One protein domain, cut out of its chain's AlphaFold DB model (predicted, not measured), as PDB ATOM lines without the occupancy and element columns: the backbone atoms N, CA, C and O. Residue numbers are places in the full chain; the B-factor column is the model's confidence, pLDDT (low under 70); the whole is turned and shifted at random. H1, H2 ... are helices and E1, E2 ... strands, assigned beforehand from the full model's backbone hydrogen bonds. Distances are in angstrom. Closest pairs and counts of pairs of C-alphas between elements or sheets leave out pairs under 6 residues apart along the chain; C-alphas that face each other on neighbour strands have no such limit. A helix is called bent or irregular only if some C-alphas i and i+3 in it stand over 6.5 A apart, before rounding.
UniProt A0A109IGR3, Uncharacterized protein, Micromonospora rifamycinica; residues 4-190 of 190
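AT A GLANCE: This is residues 4 to 190 of the 190 residues of an uncharacterized protein of Micromonospora rifamycinica (UniProt A0A109IGR3). With little regular structure, this is a sandwich wrapped in long loops: a curled six-strand sheet, E5 E1 E6 E7 E8 E9, partly faces a small sheet, E2 E3 E4, strands crossed at 58 degrees. H2 packs over E8 at the E9 end of the six-strand sheet, coming closest to E9 at the C-alphas of Val 132 and Gly 186, 5.9 A apart. The compact printed part has 187 residues, under half in named elements, mostly strand; chain order is E1 H1 E2 E3 E4 E5 E6 H2 E7 E8 E9, both sheets antiparallel, radius of gyration of the C-alphas 15.2 A, spans 40 by 35 by 32 A.

HOW THE PARTS SIT: E1, residues 4 to 8, neighbours E5, residues 100 to 104, with N 6 and O 103 2.9 A apart. H1, residues 30 to 33, only grazes the meander, successive antiparallel hairpins, of E2, 35 to 41, E3, 53 to 59, and E4, 76 to 81; N 55 and O 79 are 2.9 A apart. E6, 113 to 115, neighbours E1 and E7. H2, 126 to 134, is irregular, C-alphas 128 and 131 being 7.2 A apart; it is on the large sheet at a height of 8.3 A, with 2 of 5 O i to N i+4 and 4 of 6 O i to N i+3 pairs within hydrogen-bond range. E7, 138 to 144, E8, 167 to 172, and E9, 184 to 189, form another meander; N 171 and O 184 are 2.8 A apart.

IN THESE COORDINATES: E1 begins at C-alpha 4 (-7.633, -12.410, -40.151); E9 ends at C-alpha 189 (-12.592, -15.073, -57.950). E3 is 19.8 A long.

THE WHOLE: The printed part has no cut; the link E7 to E8 is long, 22 residues. No printed residue is under 70.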
ATOM      1  N   THR A   4      -6.390 -11.785 -39.690       96.94
ATOM      2  CA  THR A   4      -7.633 -12.410 -40.151       96.94
ATOM      3  C   THR A   4      -8.787 -11.895 -39.321       96.94
ATOM      4  O   THR A   4      -8.633 -11.786 -38.111       96.94
ATOM      5  N   LEU A   5      -9.919 -11.556 -39.937       96.81
ATOM      6  CA  LEU A   5     -11.075 -10.999 -39.238       96.81
ATOM      7  C   LEU A   5     -12.352 -11.774 -39.562       96.81
ATOM      8  O   LEU A   5     -12.553 -12.202 -40.698       96.81
ATOM      9  N   THR A   6     -13.232 -11.894 -38.573       96.00
ATOM     10  CA  THR A   6     -14.561 -12.506 -38.699       96.00
ATOM     11  C   THR A   6     -15.623 -11.646 -38.000       96.00
ATOM     12  O   THR A   6     -15.285 -10.904 -37.067       96.00
ATOM     13  N   PRO A   7     -16.898 -11.676 -38.442       95.88
ATOM     14  CA  PRO A   7     -17.991 -11.035 -37.724       95.88
ATOM     15  C   PRO A   7     -18.159 -11.578 -36.299       95.88
ATOM     16  O   PRO A   7     -18.172 -12.787 -36.077       95.88
ATOM     17  N   ALA A   8     -18.352 -10.682 -35.335       95.06
ATOM     18  CA  ALA A   8     -18.551 -11.031 -33.932       95.06
ATOM     19  C   ALA A   8     -19.583 -10.124 -33.245       95.06
ATOM     20  O   ALA A   8     -19.791  -8.967 -33.625       95.06
ATOM     21  N   LEU A   9     -20.222 -10.659 -32.200       94.81
ATOM     22  CA  LEU A   9     -21.093  -9.909 -31.297       94.81
ATOM     23  C   LEU A   9     -20.351  -9.542 -30.000       94.81
ATOM     24  O   LEU A   9     -19.519 -10.322 -29.532       94.81
ATOM     25  N   PRO A  10     -20.694  -8.410 -29.361       95.06
ATOM     26  CA  PRO A  10     -21.672  -7.411 -29.810       95.06
ATOM     27  C   PRO A  10     -21.148  -6.532 -30.962       95.06
ATOM     28  O   PRO A  10     -19.948  -6.461 -31.202       95.06
ATOM     29  N   ASP A  11     -22.056  -5.830 -31.654       94.88
ATOM     30  CA  ASP A  11     -21.697  -4.790 -32.634       94.88
ATOM     31  C   ASP A  11     -20.790  -3.703 -32.025       94.88
ATOM     32  O   ASP A  11     -20.888  -3.362 -30.842       94.88
ATOM     33  N   GLY A  12     -19.932  -3.121 -32.865       87.31
ATOM     34  CA  GLY A  12     -19.012  -2.043 -32.521       87.31
ATOM     35  C   GLY A  12     -19.438  -0.691 -33.101       87.31
ATOM     36  O   GLY A  12     -19.804  -0.561 -34.270       87.31
ATOM     37  N   ARG A  13     -19.322   0.379 -32.300       91.88
ATOM     38  CA  ARG A  13     -19.525   1.761 -32.784       91.88
ATOM     39  C   ARG A  13     -18.304   2.357 -33.491       91.88
ATOM     40  O   ARG A  13     -18.445   3.412 -34.098       91.88
ATOM     41  N   SER A  14     -17.133   1.739 -33.395       94.75
ATOM     42  CA  SER A  14     -15.848   2.218 -33.928       94.75
ATOM     43  C   SER A  14     -14.914   1.032 -34.176       94.75
ATOM     44  O   SER A  14     -15.135  -0.022 -33.583       94.75
ATOM     45  N   GLY A  15     -13.863   1.205 -34.982       96.31
ATOM     46  CA  GLY A  15     -12.951   0.115 -35.332       96.31
ATOM     47  C   GLY A  15     -13.561  -0.853 -36.347       96.31
ATOM     48  O   GLY A  15     -14.451  -0.480 -37.118       96.31
ATOM     49  N   GLY A  16     -13.088  -2.099 -36.333       97.75
ATOM     50  CA  GLY A  16     -13.531  -3.153 -37.240       97.75
ATOM     51  C   GLY A  16     -15.023  -3.438 -37.087       97.75
ATOM     52  O   GLY A  16     -15.475  -3.773 -35.992       97.75
ATOM     53  N   ARG A  17     -15.801  -3.289 -38.163       98.00
ATOM     54  CA  ARG A  17     -17.263  -3.477 -38.131       98.00
ATOM     55  C   ARG A  17     -17.854  -3.711 -39.512       98.00
ATOM     56  O   ARG A  17     -17.282  -3.288 -40.510       98.00
ATOM     57  N   ILE A  18     -19.043  -4.294 -39.548       97.88
ATOM     58  CA  ILE A  18     -19.790  -4.635 -40.760       97.88
ATOM     59  C   ILE A  18     -21.274  -4.253 -40.631       97.88
ATOM     60  O   ILE A  18     -21.789  -4.103 -39.515       97.88
ATOM     61  N   GLY A  19     -21.918  -4.023 -41.779       97.56
ATOM     62  CA  GLY A  19     -23.314  -3.610 -41.951       97.56
ATOM     63  C   GLY A  19     -23.627  -2.240 -41.363       97.56
ATOM     64  O   GLY A  19     -22.739  -1.577 -40.839       97.56
ATOM     65  N   GLY A  20     -24.887  -1.800 -41.427       97.06
ATOM     66  CA  GLY A  20     -25.364  -0.520 -40.879       97.06
ATOM     67  C   GLY A  20     -24.825   0.736 -41.584       97.06
ATOM     68  O   GLY A  20     -24.459   0.697 -42.751       97.06
ATOM     69  N   ALA A  21     -24.803   1.880 -40.888       98.12
ATOM     70  CA  ALA A  21     -24.352   3.149 -41.473       98.12
ATOM     71  C   ALA A  21     -22.815   3.210 -41.646       98.12
ATOM     72  O   ALA A  21     -22.096   2.699 -40.773       98.12
ATOM     73  N   PRO A  22     -22.300   3.889 -42.691       98.31
ATOM     74  CA  PRO A  22     -20.869   4.137 -42.851       98.31
ATOM     75  C   PRO A  22     -20.277   4.988 -41.710       98.31
ATOM     76  O   PRO A  22     -21.017   5.651 -40.978       98.31
ATOM     77  N   PRO A  23     -18.940   5.005 -41.531       98.44
ATOM     78  CA  PRO A  23     -18.275   5.977 -40.665       98.44
ATOM     79  C   PRO A  23     -18.658   7.426 -40.987       98.44
ATOM     80  O   PRO A  23     -18.737   7.806 -42.155       98.44
ATOM     81  N   VAL A  24     -18.763   8.274 -39.956       98.50
ATOM     82  CA  VAL A  24     -19.022   9.722 -40.126       98.50
ATOM     83  C   VAL A  24     -18.005  10.369 -41.072       98.50
ATOM     84  O   VAL A  24     -18.348  11.268 -41.834       98.50
ATOM     85  N   ALA A  25     -16.752   9.904 -41.052       98.25
ATOM     86  CA  ALA A  25     -15.690  10.416 -41.915       98.25
ATOM     87  C   ALA A  25     -15.966  10.281 -43.421       98.25
ATOM     88  O   ALA A  25     -15.365  11.038 -44.179       98.25
ATOM     89  N   ILE A  26     -16.846   9.364 -43.839       98.25
ATOM     90  CA  ILE A  26     -17.155   9.131 -45.254       98.25
ATOM     91  C   ILE A  26     -18.629   9.366 -45.603       98.25
ATOM     92  O   ILE A  26     -18.982   9.222 -46.760       98.25
ATOM     93  N   GLU A  27     -19.505   9.763 -44.669       96.88
ATOM     94  CA  GLU A  27     -20.946   9.978 -44.946       96.88
ATOM     95  C   GLU A  27     -21.234  11.041 -46.030       96.88
ATOM     96  O   GLU A  27     -22.345  11.099 -46.565       96.88
ATOM     97  N   SER A  28     -20.254  11.894 -46.337       96.62
ATOM     98  CA  SER A  28     -20.302  12.888 -47.415       96.62
ATOM     99  C   SER A  28     -19.408  12.542 -48.609       96.62
ATOM    100  O   SER A  28     -19.203  13.400 -49.469       96.62
ATOM    101  N   ASP A  29     -18.816  11.348 -48.638       97.94
ATOM    102  CA  ASP A  29     -17.959  10.920 -49.738       97.94
ATOM    103  C   ASP A  29     -18.794  10.757 -51.024       97.94
ATOM    104  O   ASP A  29     -19.837  10.092 -50.990       97.94
ATOM    105  N   PRO A  30     -18.376  11.344 -52.164       97.94
ATOM    106  CA  PRO A  30     -19.089  11.213 -53.431       97.94
ATOM    107  C   PRO A  30     -19.329   9.768 -53.883       97.94
ATOM    108  O   PRO A  30     -20.304   9.527 -54.595       97.94
ATOM    109  N   VAL A  31     -18.499   8.801 -53.466       97.81
ATOM    110  CA  VAL A  31     -18.679   7.379 -53.815       97.81
ATOM    111  C   VAL A  31     -20.037   6.838 -53.350       97.81
ATOM    112  O   VAL A  31     -20.642   6.004 -54.025       97.81
ATOM    113  N   LEU A  32     -20.576   7.371 -52.246       98.19
ATOM    114  CA  LEU A  32     -21.870   6.972 -51.684       98.19
ATOM    115  C   LEU A  32     -23.069   7.419 -52.530       98.19
ATOM    116  O   LEU A  32     -24.195   7.011 -52.253       98.19
ATOM    117  N   ALA A  33     -22.855   8.223 -53.577       97.94
ATOM    118  CA  ALA A  33     -23.898   8.526 -54.552       97.94
ATOM    119  C   ALA A  33     -24.298   7.293 -55.382       97.94
ATOM    120  O   ALA A  33     -25.434   7.215 -55.840       97.94
ATOM    121  N   THR A  34     -23.379   6.343 -55.573       97.94
ATOM    122  CA  THR A  34     -23.588   5.145 -56.405       97.94
ATOM    123  C   THR A  34     -23.260   3.837 -55.690       97.94
ATOM    124  O   THR A  34     -23.592   2.774 -56.203       97.94
ATOM    125  N   HIS A  35     -22.630   3.893 -54.516       98.62
ATOM    126  CA  HIS A  35     -22.249   2.718 -53.736       98.62
ATOM    127  C   HIS A  35     -22.923   2.718 -52.365       98.62
ATOM    128  O   HIS A  35     -23.405   3.746 -51.875       98.62
ATOM    129  N   ARG A  36     -22.950   1.548 -51.735       98.69
ATOM    130  CA  ARG A  36     -23.409   1.348 -50.363       98.69
ATOM    131  C   ARG A  36     -22.316   0.707 -49.532       98.69
ATOM    132  O   ARG A  36     -21.531  -0.107 -50.008       98.69
ATOM    133  N   TYR A  37     -22.259   1.129 -48.282       98.69
ATOM    134  CA  TYR A  37     -21.265   0.703 -47.317       98.69
ATOM    135  C   TYR A  37     -21.490  -0.748 -46.874       98.69
ATOM    136  O   TYR A  37     -22.615  -1.125 -46.538       98.69
ATOM    137  N   LEU A  38     -20.405  -1.524 -46.831       98.50
ATOM    138  CA  LEU A  38     -20.396  -2.905 -46.347       98.50
ATOM    139  C   LEU A  38     -19.731  -3.007 -44.978       98.50
ATOM    140  O   LEU A  38     -20.359  -3.423 -44.007       98.50
ATOM    141  N   LEU A  39     -18.453  -2.635 -44.893       98.62
ATOM    142  CA  LEU A  39     -17.632  -2.843 -43.705       98.62
ATOM    143  C   LEU A  39     -16.525  -1.802 -43.574       98.62
ATOM    144  O   LEU A  39     -16.194  -1.111 -44.532       98.62
ATOM    145  N   THR A  40     -15.941  -1.720 -42.383       98.69
ATOM    146  CA  THR A  40     -14.742  -0.941 -42.071       98.69
ATOM    147  C   THR A  40     -13.698  -1.871 -41.465       98.69
ATOM    148  O   THR A  40     -13.990  -2.546 -40.476       98.69
ATOM    149  N   LEU A  41     -12.482  -1.875 -42.007       98.50
ATOM    150  CA  LEU A  41     -11.313  -2.504 -41.389       98.50
ATOM    151  C   LEU A  41     -10.718  -1.573 -40.318       98.50
ATOM    152  O   LEU A  41     -10.659  -0.356 -40.542       98.50
ATOM    153  N   PRO A  42     -10.273  -2.109 -39.163       97.38
ATOM    154  CA  PRO A  42      -9.736  -1.290 -38.084       97.38
ATOM    155  C   PRO A  42      -8.394  -0.656 -38.463       97.38
ATOM    156  O   PRO A  42      -7.647  -1.172 -39.289       97.38
ATOM    157  N   ALA A  43      -8.072   0.472 -37.837       97.12
ATOM    158  CA  ALA A  43      -6.917   1.288 -38.203       97.12
ATOM    159  C   ALA A  43      -5.553   0.603 -38.027       97.12
ATOM    160  O   ALA A  43      -4.584   0.970 -38.685       97.12
ATOM    161  N   ASP A  44      -5.481  -0.375 -37.137       94.44
ATOM    162  CA  ASP A  44      -4.298  -1.144 -36.767       94.44
ATOM    163  C   ASP A  44      -4.247  -2.533 -37.426       94.44
ATOM    164  O   ASP A  44      -3.346  -3.311 -37.124       94.44
ATOM    165  N   CYS A  45      -5.151  -2.838 -38.369       94.19
ATOM    166  CA  CYS A  45      -5.204  -4.153 -39.023       94.19
ATOM    167  C   CYS A  45      -3.952  -4.504 -39.845       94.19
ATOM    168  O   CYS A  45      -3.658  -5.686 -40.040       94.19
ATOM    169  N   ALA A  46      -3.223  -3.498 -40.337       95.81
ATOM    170  CA  ALA A  46      -1.983  -3.660 -41.085       95.81
ATOM    171  C   ALA A  46      -1.144  -2.374 -41.054       95.81
ATOM    172  O   ALA A  46      -1.674  -1.276 -40.930       95.81
ATOM    173  N   SER A  47       0.177  -2.484 -41.227       95.56
ATOM    174  CA  SER A  47       1.075  -1.317 -41.213       95.56
ATOM    175  C   SER A  47       0.810  -0.329 -42.352       95.56
ATOM    176  O   SER A  47       1.001   0.874 -42.179       95.56
ATOM    177  N   TRP A  48       0.354  -0.822 -43.508       96.88
ATOM    178  CA  TRP A  48       0.134  -0.005 -44.704       96.88
ATOM    179  C   TRP A  48      -1.000   1.011 -44.549       96.88
ATOM    180  O   TRP A  48      -1.060   1.995 -45.289       96.88
ATOM    181  N   THR A  49      -1.885   0.823 -43.568       96.88
ATOM    182  CA  THR A  49      -2.975   1.765 -43.298       96.88
ATOM    183  C   THR A  49      -2.459   3.097 -42.752       96.88
ATOM    184  O   THR A  49      -3.156   4.109 -42.830       96.88
ATOM    185  N   GLY A  50      -1.262   3.120 -42.150       96.25
ATOM    186  CA  GLY A  50      -0.735   4.301 -41.467       96.25
ATOM    187  C   GLY A  50      -1.662   4.825 -40.361       96.25
ATOM    188  O   GLY A  50      -1.750   6.037 -40.165       96.25
ATOM    189  N   GLY A  51      -2.406   3.938 -39.687       97.12
ATOM    190  CA  GLY A  51      -3.370   4.308 -38.643       97.12
ATOM    191  C   GLY A  51      -4.703   4.857 -39.169       97.12
ATOM    192  O   GLY A  51      -5.421   5.538 -38.433       97.12
ATOM    193  N   ARG A  52      -5.038   4.594 -40.437       98.00
ATOM    194  CA  ARG A  52      -6.333   4.915 -41.060       98.00
ATOM    195  C   ARG A  52      -7.239   3.690 -41.102       98.00
ATOM    196  O   ARG A  52      -6.770   2.574 -41.256       98.00
ATOM    197  N   GLU A  53      -8.539   3.908 -40.997       98.38
ATOM    198  CA  GLU A  53      -9.540   2.876 -41.271       98.38
ATOM    199  C   GLU A  53      -9.774   2.762 -42.789       98.38
ATOM    200  O   GLU A  53      -9.540   3.716 -43.539       98.38
ATOM    201  N   VAL A  54     -10.252   1.598 -43.234       98.69
ATOM    202  CA  VAL A  54     -10.583   1.330 -44.643       98.69
ATOM    203  C   VAL A  54     -12.034   0.899 -44.721       98.69
ATOM    204  O   VAL A  54     -12.382  -0.165 -44.217       98.69
ATOM    205  N   SER A  55     -12.881   1.707 -45.349       98.75
ATOM    206  CA  SER A  55     -14.276   1.344 -45.604       98.75
ATOM    207  C   SER A  55     -14.428   0.715 -46.976       98.75
ATOM    208  O   SER A  55     -13.991   1.306 -47.958       98.75
ATOM    209  N   VAL A  56     -15.082  -0.440 -47.050       98.81
ATOM    210  CA  VAL A  56     -15.396  -1.136 -48.302       98.81
ATOM    211  C   VAL A  56     -16.850  -0.890 -48.672       98.81
ATOM    212  O   VAL A  56     -17.744  -0.937 -47.821       98.81
ATOM    213  N   LEU A  57     -17.074  -0.612 -49.951       98.75
ATOM    214  CA  LEU A  57     -18.369  -0.296 -50.526       98.75
ATOM    215  C   LEU A  57     -18.606  -1.102 -51.801       98.75
ATOM    216  O   LEU A  57     -17.663  -1.422 -52.526       98.75
ATOM    217  N   LEU A  58     -19.876  -1.363 -52.086       98.31
ATOM    218  CA  LEU A  58     -20.335  -2.060 -53.284       98.31
ATOM    219  C   LEU A  58     -21.304  -1.179 -54.065       98.31
ATOM    220  O   LEU A  58     -22.154  -0.514 -53.467       98.31
ATOM    221  N   ARG A  59     -21.164  -1.151 -55.391       97.88
ATOM    222  CA  ARG A  59     -22.068  -0.422 -56.281       97.88
ATOM    223  C   ARG A  59     -23.508  -0.895 -56.083       97.88
ATOM    224  O   ARG A  59     -23.793  -2.088 -56.033       97.88
ATOM    225  N   GLU A  60     -24.430   0.053 -55.967       96.31
ATOM    226  CA  GLU A  60     -25.855  -0.251 -55.872       96.31
ATOM    227  C   GLU A  60     -26.333  -0.975 -57.140       96.31
ATOM    228  O   GLU A  60     -26.026  -0.553 -58.258       96.31
ATOM    229  N   GLY A  61     -27.080  -2.067 -56.954       93.38
ATOM    230  CA  GLY A  61     -27.590  -2.883 -58.058       93.38
ATOM    231  C   GLY A  61     -26.535  -3.733 -58.765       93.38
ATOM    232  O   GLY A  61     -26.763  -4.110 -59.905       93.38
ATOM    233  N   PHE A  62     -25.385  -3.985 -58.134       95.00
ATOM    234  CA  PHE A  62     -24.406  -4.948 -58.636       95.00
ATOM    235  C   PHE A  62     -25.008  -6.354 -58.761       95.00
ATOM    236  O   PHE A  62     -25.647  -6.841 -57.824       95.00
ATOM    237  N   GLU A  63     -24.738  -7.007 -59.887       92.19
ATOM    238  CA  GLU A  63     -24.987  -8.428 -60.116       92.19
ATOM    239  C   GLU A  63     -23.692  -9.115 -60.578       92.19
ATOM    240  O   GLU A  63     -22.888  -8.527 -61.293       92.19
ATOM    241  N   ILE A  64     -23.497 -10.392 -60.231       89.00
ATOM    242  CA  ILE A  64     -22.286 -11.153 -60.610       89.00
ATOM    243  C   ILE A  64     -22.129 -11.339 -62.131       89.00
ATOM    244  O   ILE A  64     -21.096 -11.790 -62.603       89.00
ATOM    245  N   THR A  65     -23.170 -11.037 -62.906       88.81
ATOM    246  CA  THR A  65     -23.149 -11.062 -64.373       88.81
ATOM    247  C   THR A  65     -22.756  -9.725 -64.996       88.81
ATOM    248  O   THR A  65     -22.735  -9.630 -66.222       88.81
ATOM    249  N   ASP A  66     -22.507  -8.695 -64.185       92.06
ATOM    250  CA  ASP A  66     -22.044  -7.394 -64.657       92.06
ATOM    251  C   ASP A  66     -20.597  -7.482 -65.175       92.06
ATOM    252  O   ASP A  66     -19.846  -8.387 -64.826       92.06
ATOM    253  N   ASP A  67     -20.183  -6.522 -66.005       89.94
ATOM    254  CA  ASP A  67     -18.835  -6.498 -66.596       89.94
ATOM    255  C   ASP A  67     -17.765  -5.898 -65.652       89.94
ATOM    256  O   ASP A  67     -16.588  -5.824 -66.003       89.94
ATOM    257  N   ASP A  68     -18.142  -5.427 -64.458       92.62
ATOM    258  CA  ASP A  68     -17.246  -4.774 -63.495       92.62
ATOM    259  C   ASP A  68     -16.740  -5.717 -62.389       92.62
ATOM    260  O   ASP A  68     -16.700  -5.366 -61.205       92.62
ATOM    261  N   LEU A  69     -16.301  -6.906 -62.810       93.62
ATOM    262  CA  LEU A  69     -15.707  -7.962 -61.973       93.62
ATOM    263  C   LEU A  69     -14.175  -7.942 -61.958       93.62
ATOM    264  O   LEU A  69     -13.570  -8.654 -61.157       93.62
ATOM    265  N   GLU A  70     -13.557  -7.130 -62.824       94.19
ATOM    266  CA  GLU A  70     -12.104  -7.004 -62.961       94.19
ATOM    267  C   GLU A  70     -11.638  -5.534 -62.994       94.19
ATOM    268  O   GLU A  70     -12.348  -4.603 -63.404       94.19
ATOM    269  N   TYR A  71     -10.410  -5.307 -62.533       96.69
ATOM    270  CA  TYR A  71      -9.718  -4.024 -62.571       96.69
ATOM    271  C   TYR A  71      -9.540  -3.541 -64.020       96.69
ATOM    272  O   TYR A  71      -9.213  -4.340 -64.897       96.69
ATOM    273  N   PRO A  72      -9.692  -2.231 -64.303       95.00
ATOM    274  CA  PRO A  72      -9.924  -1.124 -63.363       95.00
ATOM    275  C   PRO A  72     -11.407  -0.828 -63.077       95.00
ATOM    276  O   PRO A  72     -11.730   0.094 -62.324       95.00
ATOM    277  N   GLY A  73     -12.325  -1.577 -63.692       93.62
ATOM    278  CA  GLY A  73     -13.754  -1.263 -63.732       93.62
ATOM    279  C   GLY A  73     -14.537  -1.568 -62.457       93.62
ATOM    280  O   GLY A  73     -15.614  -1.011 -62.304       93.62
ATOM    281  N   MET A  74     -13.977  -2.370 -61.548       96.81
ATOM    282  CA  MET A  74     -14.607  -2.986 -60.368       96.81
ATOM    283  C   MET A  74     -15.818  -2.277 -59.735       96.81
ATOM    284  O   MET A  74     -15.730  -1.105 -59.355       96.81
ATOM    285  N   ALA A  75     -16.883  -3.040 -59.462       97.38
ATOM    286  CA  ALA A  75     -18.043  -2.609 -58.668       97.38
ATOM    287  C   ALA A  75     -17.699  -2.284 -57.204       97.38
ATOM    288  O   ALA A  75     -18.429  -1.558 -56.520       97.38
ATOM    289  N   MET A  76     -16.605  -2.855 -56.697       97.69
ATOM    290  CA  MET A  76     -16.135  -2.631 -55.336       97.69
ATOM    291  C   MET A  76     -15.222  -1.413 -55.274       97.69
ATOM    292  O   MET A  76     -14.362  -1.172 -56.130       97.69
ATOM    293  N   ARG A  77     -15.383  -0.657 -54.192       98.31
ATOM    294  CA  ARG A  77     -14.549   0.494 -53.856       98.31
ATOM    295  C   ARG A  77     -14.101   0.399 -52.411       98.31
ATOM    296  O   ARG A  77     -14.816  -0.126 -51.562       98.31
ATOM    297  N   ALA A  78     -12.924   0.942 -52.135       98.50
ATOM    298  CA  ALA A  78     -12.421   1.101 -50.786       98.50
ATOM    299  C   ALA A  78     -12.017   2.560 -50.564       98.50
ATOM    300  O   ALA A  78     -11.416   3.189 -51.432       98.50
ATOM    301  N   VAL A  79     -12.359   3.104 -49.400       98.44
ATOM    302  CA  VAL A  79     -12.016   4.472 -49.009       98.44
ATOM    303  C   VAL A  79     -11.182   4.424 -47.743       98.44
ATOM    304  O   VAL A  79     -11.632   3.939 -46.704       98.44
ATOM    305  N   LEU A  80      -9.967   4.960 -47.825       98.12
ATOM    306  CA  LEU A  80      -9.114   5.218 -46.672       98.12
ATOM    307  C   LEU A  80      -9.562   6.496 -45.967       98.12
ATOM    308  O   LEU A  80      -9.691   7.551 -46.584       98.12
ATOM    309  N   HIS A  81      -9.751   6.432 -44.653       98.19
ATOM    310  CA  HIS A  81     -10.160   7.591 -43.870       98.19
ATOM    311  C   HIS A  81      -9.598   7.553 -42.451       98.19
ATOM    312  O   HIS A  81      -9.183   6.522 -41.926       98.19
ATOM    313  N   ARG A  82      -9.593   8.709 -41.780       97.75
ATOM    314  CA  ARG A  82      -9.253   8.760 -40.351       97.75
ATOM    315  C   ARG A  82     -10.221   7.885 -39.537       97.75
ATOM    316  O   ARG A  82     -11.402   7.830 -39.903       97.75
ATOM    317  N   PRO A  83      -9.776   7.293 -38.416       98.50
ATOM    318  CA  PRO A  83     -10.659   6.549 -37.530       98.50
ATOM    319  C   PRO A  83     -11.892   7.365 -37.151       98.50
ATOM    320  O   PRO A  83     -11.788   8.543 -36.785       98.50
ATOM    321  N   SER A  84     -13.067   6.763 -37.286       98.12
ATOM    322  CA  SER A  84     -14.327   7.472 -37.096       98.12
ATOM    323  C   SER A  84     -15.429   6.528 -36.628       98.12
ATOM    324  O   SER A  84     -15.520   5.399 -37.119       98.12
ATOM    325  N   PRO A  85     -16.295   6.965 -35.695       98.19
ATOM    326  CA  PRO A  85     -17.421   6.144 -35.296       98.19
ATOM    327  C   PRO A  85     -18.399   5.946 -36.458       98.19
ATOM    328  O   PRO A  85     -18.474   6.753 -37.388       98.19
ATOM    329  N   ARG A  86     -19.199   4.886 -36.347       97.75
ATOM    330  CA  ARG A  86     -20.402   4.653 -37.143       97.75
ATOM    331  C   ARG A  86     -21.276   5.908 -37.134       97.75
ATOM    332  O   ARG A  86     -21.558   6.467 -36.067       97.75
ATOM    333  N   GLY A  87     -21.679   6.330 -38.323       97.69
ATOM    334  CA  GLY A  87     -22.596   7.432 -38.534       97.69
ATOM    335  C   GLY A  87     -24.040   7.070 -38.206       97.69
ATOM    336  O   GLY A  87     -24.325   6.127 -37.463       97.69
ATOM    337  N   SER A  88     -24.962   7.854 -38.750       96.25
ATOM    338  CA  SER A  88     -26.405   7.703 -38.514       96.25
ATOM    339  C   SER A  88     -27.208   7.455 -39.788       96.25
ATOM    340  O   SER A  88     -28.374   7.076 -39.696       96.25
ATOM    341  N   ARG A  89     -26.586   7.624 -40.959       97.56
ATOM    342  CA  ARG A  89     -27.222   7.478 -42.268       97.56
ATOM    343  C   ARG A  89     -27.291   6.016 -42.704       97.56
ATOM    344  O   ARG A  89     -26.486   5.550 -43.510       97.56
ATOM    345  N   THR A  90     -28.219   5.257 -42.124       96.31
ATOM    346  CA  THR A  90     -28.378   3.821 -42.411       96.31
ATOM    347  C   THR A  90     -28.804   3.541 -43.848       96.31
ATOM    348  O   THR A  90     -28.527   2.458 -44.346       96.31
ATOM    349  N   GLU A  91     -29.402   4.511 -44.541       97.50
ATOM    350  CA  GLU A  91     -29.746   4.415 -45.963       97.50
ATOM    351  C   GLU A  91     -28.521   4.312 -46.889       97.50
ATOM    352  O   GLU A  91     -28.654   3.941 -48.053       97.50
ATOM    353  N   LEU A  92     -27.332   4.647 -46.376       98.31
ATOM    354  CA  LEU A  92     -26.058   4.527 -47.087       98.31
ATOM    355  C   LEU A  92     -25.379   3.168 -46.865       98.31
ATOM    356  O   LEU A  92     -24.362   2.890 -47.500       98.31
ATOM    357  N   GLY A  93     -25.910   2.337 -45.967       98.00
ATOM    358  CA  GLY A  93     -25.482   0.954 -45.766       98.00
ATOM    359  C   GLY A  93     -26.115   0.005 -46.776       98.00
ATOM    360  O   GLY A  93     -27.168   0.299 -47.344       98.00
ATOM    361  N   TRP A  94     -25.483  -1.143 -47.001       97.88
ATOM    362  CA  TRP A  94     -26.063  -2.181 -47.846       97.88
ATOM    363  C   TRP A  94     -27.289  -2.823 -47.172       97.88
ATOM    364  O   TRP A  94     -27.215  -3.198 -45.995       97.88
ATOM    365  N   PRO A  95     -28.426  -2.939 -47.881       95.12
ATOM    366  CA  PRO A  95     -29.632  -3.545 -47.328       95.12
ATOM    367  C   PRO A  95     -29.429  -5.045 -47.077       95.12
ATOM    368  O   PRO A  95     -28.794  -5.733 -47.866       95.12
ATOM    369  N   GLY A  96     -29.980  -5.560 -45.977       93.62
ATOM    370  CA  GLY A  96     -29.869  -6.984 -45.634       93.62
ATOM    371  C   GLY A  96     -28.531  -7.400 -45.014       93.62
ATOM    372  O   GLY A  96     -28.315  -8.587 -44.795       93.62
ATOM    373  N   LEU A  97     -27.638  -6.448 -44.699       96.19
ATOM    374  CA  LEU A  97     -26.490  -6.693 -43.820       96.19
ATOM    375  C   LEU A  97     -26.815  -6.314 -42.377       96.19
ATOM    376  O   LEU A  97     -27.106  -5.153 -42.062       96.19
ATOM    377  N   ARG A  98     -26.686  -7.287 -41.476       96.25
ATOM    378  CA  ARG A  98     -26.778  -7.064 -40.032       96.25
ATOM    379  C   ARG A  98     -25.582  -6.239 -39.531       96.25
ATOM    380  O   ARG A  98     -24.548  -6.160 -40.178       96.25
ATOM    381  N   CYS A  99     -25.702  -5.600 -38.368       97.44
ATOM    382  CA  CYS A  99     -24.564  -4.942 -37.723       97.44
ATOM    383  C   CYS A  99     -23.784  -5.925 -36.838       97.44
ATOM    384  O   CYS A  99     -24.381  -6.569 -35.971       97.44
ATOM    385  N   ALA A 100     -22.464  -5.980 -37.008       97.44
ATOM    386  CA  ALA A 100     -21.553  -6.734 -36.149       97.44
ATOM    387  C   ALA A 100     -20.172  -6.059 -36.075       97.44
ATOM    388  O   ALA A 100     -19.810  -5.255 -36.943       97.44
ATOM    389  N   ALA A 101     -19.390  -6.393 -35.048       97.56
ATOM    390  CA  ALA A 101     -17.971  -6.061 -35.011       97.56
ATOM    391  C   ALA A 101     -17.193  -6.984 -35.964       97.56
ATOM    392  O   ALA A 101     -17.661  -8.071 -36.293       97.56
ATOM    393  N   LEU A 102     -16.004  -6.561 -36.389       96.94
ATOM    394  CA  LEU A 102     -15.005  -7.429 -37.014       96.94
ATOM    395  C   LEU A 102     -13.843  -7.585 -36.037       96.94
ATOM    396  O   LEU A 102     -13.197  -6.595 -35.687       96.94
ATOM    397  N   THR A 103     -13.595  -8.812 -35.592       95.00
ATOM    398  CA  THR A 103     -12.542  -9.142 -34.622       95.00
ATOM    399  C   THR A 103     -11.590 -10.170 -35.200       95.00
ATOM    400  O   THR A 103     -11.939 -10.848 -36.164       95.00
ATOM    401  N   GLU A 104     -10.400 -10.296 -34.612       94.19
ATOM    402  CA  GLU A 104      -9.455 -11.335 -35.021       94.19
ATOM    403  C   GLU A 104     -10.078 -12.733 -34.928       94.19
ATOM    404  O   GLU A 104     -10.901 -12.999 -34.049       94.19
ATOM    405  N   CYS A 105      -9.727 -13.603 -35.877       88.88
ATOM    406  CA  CYS A 105     -10.194 -14.984 -35.869       88.88
ATOM    407  C   CYS A 105      -9.447 -15.791 -34.803       88.88
ATOM    408  O   CYS A 105      -8.217 -15.771 -34.752       88.88
ATOM    409  N   ASP A 106     -10.193 -16.568 -34.018       76.81
ATOM    410  CA  ASP A 106      -9.636 -17.567 -33.113       76.81
ATOM    411  C   ASP A 106      -9.679 -18.957 -33.772       76.81
ATOM    412  O   ASP A 106     -10.740 -19.440 -34.170       76.81
ATOM    413  N   GLY A 107      -8.532 -19.641 -33.836       72.94
ATOM    414  CA  GLY A 107      -8.443 -21.034 -34.295       72.94
ATOM    415  C   GLY A 107      -8.511 -21.227 -35.817       72.94
ATOM    416  O   GLY A 107      -8.127 -20.349 -36.582       72.94
ATOM    417  N   ASP A 108      -8.974 -22.406 -36.245       74.38
ATOM    418  CA  ASP A 108      -8.951 -22.872 -37.646       74.38
ATOM    419  C   ASP A 108     -10.240 -22.517 -38.423       74.38
ATOM    420  O   ASP A 108     -10.765 -23.329 -39.187       74.38
ATOM    421  N   VAL A 109     -10.802 -21.326 -38.203       83.69
ATOM    422  CA  VAL A 109     -11.990 -20.853 -38.938       83.69
ATOM    423  C   VAL A 109     -11.554 -20.165 -40.232       83.69
ATOM    424  O   VAL A 109     -10.593 -19.396 -40.226       83.69
ATOM    425  N   VAL A 110     -12.268 -20.414 -41.337       90.88
ATOM    426  CA  VAL A 110     -12.065 -19.667 -42.588       90.88
ATOM    427  C   VAL A 110     -12.394 -18.192 -42.326       90.88
ATOM    428  O   VAL A 110     -13.508 -17.883 -41.896       90.88
ATOM    429  N   PRO A 111     -11.435 -17.269 -42.499       95.25
ATOM    430  CA  PRO A 111     -11.643 -15.883 -42.126       95.25
ATOM    431  C   PRO A 111     -12.465 -15.148 -43.180       95.25
ATOM    432  O   PRO A 111     -12.229 -15.297 -44.373       95.25
ATOM    433  N   PHE A 112     -13.373 -14.280 -42.738       97.06
ATOM    434  CA  PHE A 112     -14.147 -13.436 -43.648       97.06
ATOM    435  C   PHE A 112     -13.275 -12.377 -44.334       97.06
ATOM    436  O   PHE A 112     -13.450 -12.078 -45.509       97.06
ATOM    437  N   VAL A 113     -12.310 -11.808 -43.609       98.00
ATOM    438  CA  VAL A 113     -11.300 -10.904 -44.170       98.00
ATOM    439  C   VAL A 113      -9.921 -11.450 -43.868       98.00
ATOM    440  O   VAL A 113      -9.619 -11.788 -42.722       98.00
ATOM    441  N   ARG A 114      -9.039 -11.451 -44.864       97.56
ATOM    442  CA  ARG A 114      -7.629 -11.795 -44.684       97.56
ATOM    443  C   ARG A 114      -6.742 -10.678 -45.208       97.56
ATOM    444  O   ARG A 114      -6.773 -10.359 -46.391       97.56
ATOM    445  N   LEU A 115      -5.902 -10.132 -44.336       97.19
ATOM    446  CA  LEU A 115      -4.867  -9.161 -44.665       97.19
ATOM    447  C   LEU A 115      -3.508  -9.857 -44.690       97.19
ATOM    448  O   LEU A 115      -3.156 -10.598 -43.770       97.19
ATOM    449  N   GLY A 116      -2.724  -9.611 -45.732       93.88
ATOM    450  CA  GLY A 116      -1.439 -10.273 -45.917       93.88
ATOM    451  C   GLY A 116      -0.671  -9.716 -47.105       93.88
ATOM    452  O   GLY A 116      -1.076  -8.735 -47.713       93.88
ATOM    453  N   THR A 117       0.457 -10.348 -47.424       91.69
ATOM    454  CA  THR A 117       1.318  -9.948 -48.550       91.69
ATOM    455  C   THR A 117       0.994 -10.682 -49.849       91.69
ATOM    456  O   THR A 117       1.423 -10.250 -50.910       91.69
ATOM    457  N   GLU A 118       0.248 -11.785 -49.768       93.94
ATOM    458  CA  GLU A 118      -0.155 -12.612 -50.910       93.94
ATOM    459  C   GLU A 118      -1.627 -13.018 -50.762       93.94
ATOM    460  O   GLU A 118      -2.042 -13.306 -49.627       93.94
ATOM    461  N   PRO A 119      -2.401 -13.053 -51.860       95.44
ATOM    462  CA  PRO A 119      -3.777 -13.536 -51.850       95.44
ATOM    463  C   PRO A 119      -3.839 -15.063 -51.705       95.44
ATOM    464  O   PRO A 119      -2.907 -15.777 -52.068       95.44
ATOM    465  N   VAL A 120      -4.966 -15.564 -51.203       94.62
ATOM    466  CA  VAL A 120      -5.369 -16.971 -51.328       94.62
ATOM    467  C   VAL A 120      -6.421 -17.033 -52.431       94.62
ATOM    468  O   VAL A 120      -7.518 -16.504 -52.255       94.62
ATOM    469  N   LEU A 121      -6.049 -17.604 -53.576       94.31
ATOM    470  CA  LEU A 121      -6.900 -17.704 -54.765       94.31
ATOM    471  C   LEU A 121      -7.766 -18.966 -54.700       94.31
ATOM    472  O   LEU A 121      -7.268 -20.027 -54.317       94.31
ATOM    473  N   ILE A 122      -9.023 -18.858 -55.122       91.19
ATOM    474  CA  ILE A 122      -9.967 -19.977 -55.205       91.19
ATOM    475  C   ILE A 122      -9.616 -20.834 -56.426       91.19
ATOM    476  O   ILE A 122      -9.345 -22.031 -56.296       91.19
ATOM    477  N   GLN A 123      -9.516 -20.218 -57.608       87.44
ATOM    478  CA  GLN A 123      -9.211 -20.936 -58.851       87.44
ATOM    479  C   GLN A 123      -7.714 -21.201 -59.062       87.44
ATOM    480  O   GLN A 123      -7.335 -21.988 -59.930       87.44
ATOM    481  N   ASN A 124      -6.841 -20.599 -58.245       85.94
ATOM    482  CA  ASN A 124      -5.383 -20.612 -58.439       85.94
ATOM    483  C   ASN A 124      -4.947 -20.053 -59.810       85.94
ATOM    484  O   ASN A 124      -3.907 -20.450 -60.342       85.94
ATOM    485  N   GLU A 125      -5.719 -19.115 -60.366       85.50
ATOM    486  CA  GLU A 125      -5.420 -18.411 -61.614       85.50
ATOM    487  C   GLU A 125      -4.843 -17.013 -61.317       85.50
ATOM    488  O   GLU A 125      -5.588 -16.053 -61.133       85.50
ATOM    489  N   PRO A 126      -3.506 -16.844 -61.260       79.31
ATOM    490  CA  PRO A 126      -2.903 -15.554 -60.914       79.31
ATOM    491  C   PRO A 126      -3.093 -14.474 -61.993       79.31
ATOM    492  O   PRO A 126      -2.891 -13.300 -61.699       79.31
ATOM    493  N   GLY A 127      -3.480 -14.855 -63.217       82.88
ATOM    494  CA  GLY A 127      -3.600 -13.945 -64.361       82.88
ATOM    495  C   GLY A 127      -4.625 -12.824 -64.166       82.88
ATOM    496  O   GLY A 127      -4.428 -11.734 -64.696       82.88
ATOM    497  N   TYR A 128      -5.660 -13.028 -63.340       87.81
ATOM    498  CA  TYR A 128      -6.624 -11.970 -63.001       87.81
ATOM    499  C   TYR A 128      -5.977 -10.778 -62.277       87.81
ATOM    500  O   TYR A 128      -6.481  -9.656 -62.329       87.81
ATOM    501  N   ALA A 129      -4.822 -10.984 -61.635       93.44
ATOM    502  CA  ALA A 129      -4.078  -9.916 -60.980       93.44
ATOM    503  C   ALA A 129      -3.158  -9.133 -61.939       93.44
ATOM    504  O   ALA A 129      -2.643  -8.087 -61.548       93.44
ATOM    505  N   ASP A 130      -2.925  -9.597 -63.173       95.00
ATOM    506  CA  ASP A 130      -1.872  -9.047 -64.039       95.00
ATOM    507  C   ASP A 130      -2.052  -7.546 -64.299       95.00
ATOM    508  O   ASP A 130      -1.088  -6.786 -64.203       95.00
ATOM    509  N   ALA A 131      -3.281  -7.099 -64.574       96.06
ATOM    510  CA  ALA A 131      -3.565  -5.692 -64.855       96.06
ATOM    511  C   ALA A 131      -3.315  -4.790 -63.632       96.06
ATOM    512  O   ALA A 131      -2.620  -3.781 -63.739       96.06
ATOM    513  N   VAL A 132      -3.819  -5.179 -62.456       97.50
ATOM    514  CA  VAL A 132      -3.661  -4.391 -61.221       97.50
ATOM    515  C   VAL A 132      -2.203  -4.384 -60.734       97.50
ATOM    516  O   VAL A 132      -1.719  -3.376 -60.222       97.50
ATOM    517  N   LEU A 133      -1.461  -5.475 -60.952       97.00
ATOM    518  CA  LEU A 133      -0.029  -5.556 -60.652       97.00
ATOM    519  C   LEU A 133       0.818  -4.744 -61.643       97.00
ATOM    520  O   LEU A 133       1.811  -4.133 -61.239       97.00
ATOM    521  N   ALA A 134       0.446  -4.712 -62.928       97.12
ATOM    522  CA  ALA A 134       1.139  -3.930 -63.953       97.12
ATOM    523  C   ALA A 134       1.091  -2.419 -63.672       97.12
ATOM    524  O   ALA A 134       2.066  -1.721 -63.958       97.12
ATOM    525  N   ASP A 135       0.023  -1.943 -63.026       97.12
ATOM    526  CA  ASP A 135      -0.108  -0.558 -62.548       97.12
ATOM    527  C   ASP A 135       0.651  -0.292 -61.227       97.12
ATOM    528  O   ASP A 135       0.602   0.800 -60.658       97.12
ATOM    529  N   GLY A 136       1.441  -1.265 -60.762       96.06
ATOM    530  CA  GLY A 136       2.353  -1.124 -59.626       96.06
ATOM    531  C   GLY A 136       1.680  -1.276 -58.264       96.06
ATOM    532  O   GLY A 136       2.275  -0.916 -57.243       96.06
ATOM    533  N   HIS A 137       0.451  -1.788 -58.225       97.75
ATOM    534  CA  HIS A 137      -0.218  -2.095 -56.972       97.75
ATOM    535  C   HIS A 137       0.265  -3.435 -56.399       97.75
ATOM    536  O   HIS A 137       0.660  -4.347 -57.122       97.75
ATOM    537  N   VAL A 138       0.206  -3.571 -55.076       97.25
ATOM    538  CA  VAL A 138       0.488  -4.816 -54.350       97.25
ATOM    539  C   VAL A 138      -0.744  -5.254 -53.574       97.25
ATOM    540  O   VAL A 138      -1.568  -4.421 -53.199       97.25
ATOM    541  N   PHE A 139      -0.868  -6.557 -53.333       97.94
ATOM    542  CA  PHE A 139      -1.972  -7.109 -52.553       97.94
ATOM    543  C   PHE A 139      -1.964  -6.565 -51.118       97.94
ATOM    544  O   PHE A 139      -0.908  -6.472 -50.488       97.94
ATOM    545  N   LEU A 140      -3.150  -6.224 -50.608       98.19
ATOM    546  CA  LEU A 140      -3.341  -5.695 -49.257       98.19
ATOM    547  C   LEU A 140      -4.228  -6.606 -48.406       98.19
ATOM    548  O   LEU A 140      -3.869  -6.951 -47.275       98.19
ATOM    549  N   PHE A 141      -5.402  -6.962 -48.929       98.56
ATOM    550  CA  PHE A 141      -6.359  -7.834 -48.256       98.56
ATOM    551  C   PHE A 141      -7.372  -8.431 -49.230       98.56
ATOM    552  O   PHE A 141      -7.539  -7.943 -50.345       98.56
ATOM    553  N   GLN A 142      -8.072  -9.470 -48.786       98.19
ATOM    554  CA  GLN A 142      -9.222 -10.042 -49.476       98.19
ATOM    555  C   GLN A 142     -10.413 -10.174 -48.528       98.19
ATOM    556  O   GLN A 142     -10.230 -10.262 -47.308       98.19
ATOM    557  N   ILE A 143     -11.610 -10.204 -49.103       98.31
ATOM    558  CA  ILE A 143     -12.845 -10.599 -48.425       98.31
ATOM    559  C   ILE A 143     -13.315 -11.896 -49.074       98.31
ATOM    560  O   ILE A 143     -13.366 -11.965 -50.299       98.31
ATOM    561  N   ASP A 144     -13.605 -12.913 -48.276       96.44
ATOM    562  CA  ASP A 144     -13.954 -14.258 -48.730       96.44
ATOM    563  C   ASP A 144     -15.330 -14.649 -48.181       96.44
ATOM    564  O   ASP A 144     -15.540 -14.671 -46.963       96.44
ATOM    565  N   GLU A 145     -16.286 -14.926 -49.071       95.38
ATOM    566  CA  GLU A 145     -17.643 -15.299 -48.672       95.38
ATOM    567  C   GLU A 145     -17.728 -16.676 -48.005       95.38
ATOM    568  O   GLU A 145     -18.689 -16.929 -47.274       95.38
ATOM    569  N   GLU A 146     -16.727 -17.549 -48.163       94.06
ATOM    570  CA  GLU A 146     -16.660 -18.784 -47.376       94.06
ATOM    571  C   GLU A 146     -16.534 -18.479 -45.870       94.06
ATOM    572  O   GLU A 146     -17.007 -19.244 -45.028       94.06
ATOM    573  N   GLY A 147     -15.977 -17.314 -45.516       94.75
ATOM    574  CA  GLY A 147     -15.823 -16.865 -44.135       94.75
ATOM    575  C   GLY A 147     -17.085 -16.288 -43.480       94.75
ATOM    576  O   GLY A 147     -17.023 -15.859 -42.321       94.75
ATOM    577  N   TRP A 148     -18.233 -16.246 -44.168       94.94
ATOM    578  CA  TRP A 148     -19.493 -15.840 -43.537       94.94
ATOM    579  C   TRP A 148     -19.899 -16.833 -42.421       94.94
ATOM    580  O   TRP A 148     -19.829 -18.050 -42.605       94.94
ATOM    581  N   PRO A 149     -20.388 -16.361 -41.256       92.44
ATOM    582  CA  PRO A 149     -20.910 -17.245 -40.224       92.44
ATOM    583  C   PRO A 149     -22.200 -17.922 -40.709       92.44
ATOM    584  O   PRO A 149     -23.232 -17.280 -40.853       92.44
ATOM    585  N   VAL A 150     -22.151 -19.240 -40.921       89.38
ATOM    586  CA  VAL A 150     -23.297 -20.051 -41.396       89.38
ATOM    587  C   VAL A 150     -24.090 -20.733 -40.273       89.38
ATOM    588  O   VAL A 150     -25.050 -21.462 -40.524       89.38
ATOM    589  N   ALA A 151     -23.689 -20.538 -39.016       87.75
ATOM    590  CA  ALA A 151     -24.326 -21.139 -37.848       87.75
ATOM    591  C   ALA A 151     -24.271 -20.208 -36.628       87.75
ATOM    592  O   ALA A 151     -23.443 -19.302 -36.541       87.75
ATOM    593  N   GLY A 152     -25.140 -20.466 -35.648       90.88
ATOM    594  CA  GLY A 152     -25.191 -19.708 -34.395       90.88
ATOM    595  C   GLY A 152     -25.900 -18.357 -34.517       90.88
ATOM    596  O   GLY A 152     -26.708 -18.141 -35.416       90.88
ATOM    597  N   GLU A 153     -25.617 -17.447 -33.580       93.38
ATOM    598  CA  GLU A 153     -26.310 -16.151 -33.463       93.38
ATOM    599  C   GLU A 153     -26.036 -15.176 -34.610       93.38
ATOM    600  O   GLU A 153     -26.707 -14.151 -34.683       93.38
ATOM    601  N   LEU A 154     -25.060 -15.463 -35.471       94.06
ATOM    602  CA  LEU A 154     -24.708 -14.657 -36.638       94.06
ATOM    603  C   LEU A 154     -25.071 -15.348 -37.963       94.06
ATOM    604  O   LEU A 154     -24.690 -14.855 -39.012       94.06
ATOM    605  N   ALA A 155     -25.819 -16.459 -37.944       93.12
ATOM    606  CA  ALA A 155     -26.188 -17.192 -39.165       93.12
ATOM    607  C   ALA A 155     -27.014 -16.368 -40.177       93.12
ATOM    608  O   ALA A 155     -27.111 -16.741 -41.341       93.12
ATOM    609  N   ASP A 156     -27.623 -15.268 -39.732       93.12
ATOM    610  CA  ASP A 156     -28.423 -14.325 -40.518       93.12
ATOM    611  C   ASP A 156     -27.664 -13.018 -40.818       93.12
ATOM    612  O   ASP A 156     -28.263 -11.953 -40.961       93.12
ATOM    613  N   MET A 157     -26.328 -13.069 -40.855       94.81
ATOM    614  CA  MET A 157     -25.487 -11.881 -41.034       94.81
ATOM    615  C   MET A 157     -25.757 -11.143 -42.355       94.81
ATOM    616  O   MET A 157     -25.649  -9.913 -42.411       94.81
ATOM    617  N   VAL A 158     -26.101 -11.896 -43.399       94.44
ATOM    618  CA  VAL A 158     -26.371 -11.403 -44.746       94.44
ATOM    619  C   VAL A 158     -27.579 -12.132 -45.340       94.44
ATOM    620  O   VAL A 158     -27.650 -13.359 -45.302       94.44
ATOM    621  N   ASP A 159     -28.529 -11.384 -45.903       91.69
ATOM    622  CA  ASP A 159     -29.719 -11.963 -46.550       91.69
ATOM    623  C   ASP A 159     -29.381 -12.695 -47.862       91.69
ATOM    624  O   ASP A 159     -30.073 -13.628 -48.274       91.69
ATOM    625  N   SER A 160     -28.347 -12.244 -48.574       90.12
ATOM    626  CA  SER A 160     -27.888 -12.815 -49.844       90.12
ATOM    627  C   SER A 160     -26.403 -12.543 -50.051       90.12
ATOM    628  O   SER A 160     -25.968 -11.401 -49.918       90.12
ATOM    629  N   TYR A 161     -25.649 -13.587 -50.396       91.75
ATOM    630  CA  TYR A 161     -24.233 -13.485 -50.754       91.75
ATOM    631  C   TYR A 161     -24.019 -12.424 -51.840       91.75
ATOM    632  O   TYR A 161     -24.761 -12.365 -52.823       91.75
ATOM    633  N   LEU A 162     -23.031 -11.562 -51.624       92.75
ATOM    634  CA  LEU A 162     -22.791 -10.354 -52.406       92.75
ATOM    635  C   LEU A 162     -21.962 -10.632 -53.660       92.75
ATOM    636  O   LEU A 162     -22.079  -9.891 -54.634       92.75
ATOM    637  N   TRP A 163     -21.139 -11.683 -53.640       93.06
ATOM    638  CA  TRP A 163     -20.155 -11.991 -54.683       93.06
ATOM    639  C   TRP A 163     -20.301 -13.411 -55.229       93.06
ATOM    640  O   TRP A 163     -19.353 -13.971 -55.768       93.06
ATOM    641  N   GLY A 164     -21.495 -13.998 -55.111       88.94
ATOM    642  CA  GLY A 164     -21.793 -15.299 -55.704       88.94
ATOM    643  C   GLY A 164     -20.974 -16.450 -55.122       88.94
ATOM    644  O   GLY A 164     -20.681 -17.382 -55.863       88.94
ATOM    645  N   TYR A 165     -20.650 -16.402 -53.823       89.75
ATOM    646  CA  TYR A 165     -19.747 -17.337 -53.135       89.75
ATOM    647  C   TYR A 165     -18.265 -17.176 -53.511       89.75
ATOM    648  O   TYR A 165     -17.489 -18.112 -53.347       89.75
ATOM    649  N   GLY A 166     -17.878 -15.997 -53.999       94.62
ATOM    650  CA  GLY A 166     -16.503 -15.692 -54.377       94.62
ATOM    651  C   GLY A 166     -15.668 -14.990 -53.301       94.62
ATOM    652  O   GLY A 166     -16.083 -14.789 -52.156       94.62
ATOM    653  N   SER A 167     -14.482 -14.545 -53.711       96.19
ATOM    654  CA  SER A 167     -13.592 -13.679 -52.943       96.19
ATOM    655  C   SER A 167     -13.198 -12.443 -53.751       96.19
ATOM    656  O   SER A 167     -12.946 -12.518 -54.952       96.19
ATOM    657  N   VAL A 168     -13.138 -11.290 -53.084       97.62
ATOM    658  CA  VAL A 168     -12.703 -10.017 -53.672       97.62
ATOM    659  C   VAL A 168     -11.335  -9.638 -53.140       97.62
ATOM    660  O   VAL A 168     -11.126  -9.607 -51.925       97.62
ATOM    661  N   TYR A 169     -10.435  -9.248 -54.036       98.31
ATOM    662  CA  TYR A 169      -9.049  -8.917 -53.709       98.31
ATOM    663  C   TYR A 169      -8.803  -7.415 -53.836       98.31
ATOM    664  O   TYR A 169      -9.183  -6.797 -54.828       98.31
ATOM    665  N   PHE A 170      -8.148  -6.822 -52.841       98.69
ATOM    666  CA  PHE A 170      -7.854  -5.393 -52.778       98.69
ATOM    667  C   PHE A 170      -6.350  -5.137 -52.769       98.69
ATOM    668  O   PHE A 170      -5.568  -5.845 -52.127       98.69
ATOM    669  N   TYR A 171      -5.968  -4.081 -53.474       98.62
ATOM    670  CA  TYR A 171      -4.597  -3.726 -53.794       98.62
ATOM    671  C   TYR A 171      -4.347  -2.241 -53.524       98.62
ATOM    672  O   TYR A 171      -5.281  -1.451 -53.411       98.62
ATOM    673  N   GLY A 172      -3.084  -1.840 -53.442       97.75
ATOM    674  CA  GLY A 172      -2.698  -0.430 -53.400       97.75
ATOM    675  C   GLY A 172      -1.219  -0.243 -53.699       97.75
ATOM    676  O   GLY A 172      -0.449  -1.200 -53.663       97.75
ATOM    677  N   THR A 173      -0.808   0.983 -54.013       96.81
ATOM    678  CA  THR A 173       0.602   1.303 -54.294       96.81
ATOM    679  C   THR A 173       1.292   1.789 -53.018       96.81
ATOM    680  O   THR A 173       0.900   2.833 -52.486       96.81
ATOM    681  N   PRO A 174       2.310   1.071 -52.507       95.06
ATOM    682  CA  PRO A 174       3.052   1.504 -51.330       95.06
ATOM    683  C   PRO A 174       3.856   2.774 -51.603       95.06
ATOM    684  O   PRO A 174       4.478   2.930 -52.653       95.06
ATOM    685  N   ARG A 175       3.889   3.658 -50.612       95.69
ATOM    686  CA  ARG A 175       4.832   4.772 -50.523       95.69
ATOM    687  C   ARG A 175       6.172   4.320 -49.956       95.69
ATOM    688  O   ARG A 175       6.299   3.222 -49.416       95.69
ATOM    689  N   ASP A 176       7.141   5.231 -49.975       94.94
ATOM    690  CA  ASP A 176       8.463   5.043 -49.365       94.94
ATOM    691  C   ASP A 176       8.395   4.688 -47.865       94.94
ATOM    692  O   ASP A 176       9.271   3.993 -47.354       94.94
ATOM    693  N   ASP A 177       7.356   5.146 -47.155       94.44
ATOM    694  CA  ASP A 177       7.121   4.841 -45.737       94.44
ATOM    695  C   ASP A 177       6.323   3.544 -45.500       94.44
ATOM    696  O   ASP A 177       6.022   3.197 -44.356       94.44
ATOM    697  N   GLY A 178       5.986   2.818 -46.570       93.88
ATOM    698  CA  GLY A 178       5.211   1.581 -46.538       93.88
ATOM    699  C   GLY A 178       3.700   1.773 -46.385       93.88
ATOM    700  O   GLY A 178       2.980   0.774 -46.334       93.88
ATOM    701  N   THR A 179       3.199   3.012 -46.312       97.12
ATOM    702  CA  THR A 179       1.756   3.294 -46.287       97.12
ATOM    703  C   THR A 179       1.166   3.393 -47.693       97.12
ATOM    704  O   THR A 179       1.892   3.606 -48.659       97.12
ATOM    705  N   VAL A 180      -0.154   3.255 -47.823       96.81
ATOM    706  CA  VAL A 180      -0.876   3.471 -49.093       96.81
ATOM    707  C   VAL A 180      -1.872   4.625 -48.959       96.81
ATOM    708  O   VAL A 180      -2.460   4.821 -47.890       96.81
ATOM    709  N   ASP A 181      -2.068   5.399 -50.026       93.38
ATOM    710  CA  ASP A 181      -3.103   6.451 -50.079       93.38
ATOM    711  C   ASP A 181      -4.429   5.975 -50.633       93.38
ATOM    712  O   ASP A 181      -5.480   6.514 -50.290       93.38
ATOM    713  N   GLU A 182      -4.354   4.993 -51.517       95.25
ATOM    714  CA  GLU A 182      -5.470   4.502 -52.289       95.25
ATOM    715  C   GLU A 182      -5.495   2.984 -52.200       95.25
ATOM    716  O   GLU A 182      -4.454   2.319 -52.211       95.25
ATOM    717  N   VAL A 183      -6.711   2.465 -52.080       98.06
ATOM    718  CA  VAL A 183      -7.005   1.042 -52.116       98.06
ATOM    719  C   VAL A 183      -7.971   0.819 -53.269       98.06
ATOM    720  O   VAL A 183      -9.060   1.390 -53.291       98.06
ATOM    721  N   VAL A 184      -7.578  -0.029 -54.208       98.25
ATOM    722  CA  VAL A 184      -8.375  -0.405 -55.378       98.25
ATOM    723  C   VAL A 184      -8.800  -1.864 -55.264       98.25
ATOM    724  O   VAL A 184      -8.087  -2.685 -54.690       98.25
ATOM    725  N   ALA A 185      -9.966  -2.200 -55.800       98.00
ATOM    726  CA  ALA A 185     -10.345  -3.596 -55.983       98.00
ATOM    727  C   ALA A 185      -9.661  -4.144 -57.249       98.00
ATOM    728  O   ALA A 185      -9.520  -3.417 -58.230       98.00
ATOM    729  N   GLY A 186      -9.219  -5.399 -57.204       97.69
ATOM    730  CA  GLY A 186      -8.503  -6.079 -58.281       97.69
ATOM    731  C   GLY A 186      -9.424  -6.938 -59.139       97.69
ATOM    732  O   GLY A 186      -9.577  -6.677 -60.321       97.69
ATOM    733  N   PHE A 187     -10.035  -7.960 -58.547       96.50
ATOM    734  CA  PHE A 187     -10.962  -8.864 -59.233       96.50
ATOM    735  C   PHE A 187     -11.834  -9.615 -58.221       96.50
ATOM    736  O   PHE A 187     -11.578  -9.546 -57.009       96.50
ATOM    737  N   ILE A 188     -12.857 -10.305 -58.726       94.69
ATOM    738  CA  ILE A 188     -13.590 -11.359 -58.016       94.69
ATOM    739  C   ILE A 188     -13.129 -12.719 -58.549       94.69
ATOM    740  O   ILE A 188     -13.064 -12.909 -59.757       94.69
ATOM    741  N   ASP A 189     -12.837 -13.653 -57.649       92.56
ATOM    742  CA  ASP A 189     -12.592 -15.073 -57.950       92.56
ATOM    743  C   ASP A 189     -13.750 -15.897 -57.367       92.56
ATOM    744  O   ASP A 189     -14.180 -15.589 -56.256       92.56
ATOM    745  N   PHE A 190     -14.288 -16.888 -58.084       87.12
ATOM    746  CA  PHE A 190     -15.442 -17.703 -57.654       87.12
ATOM    747  C   PHE A 190     -15.348 -19.165 -58.100       87.12
ATOM    748  O   PHE A 190     -14.690 -19.444 -59.126       87.12
TER     749      PHE A 190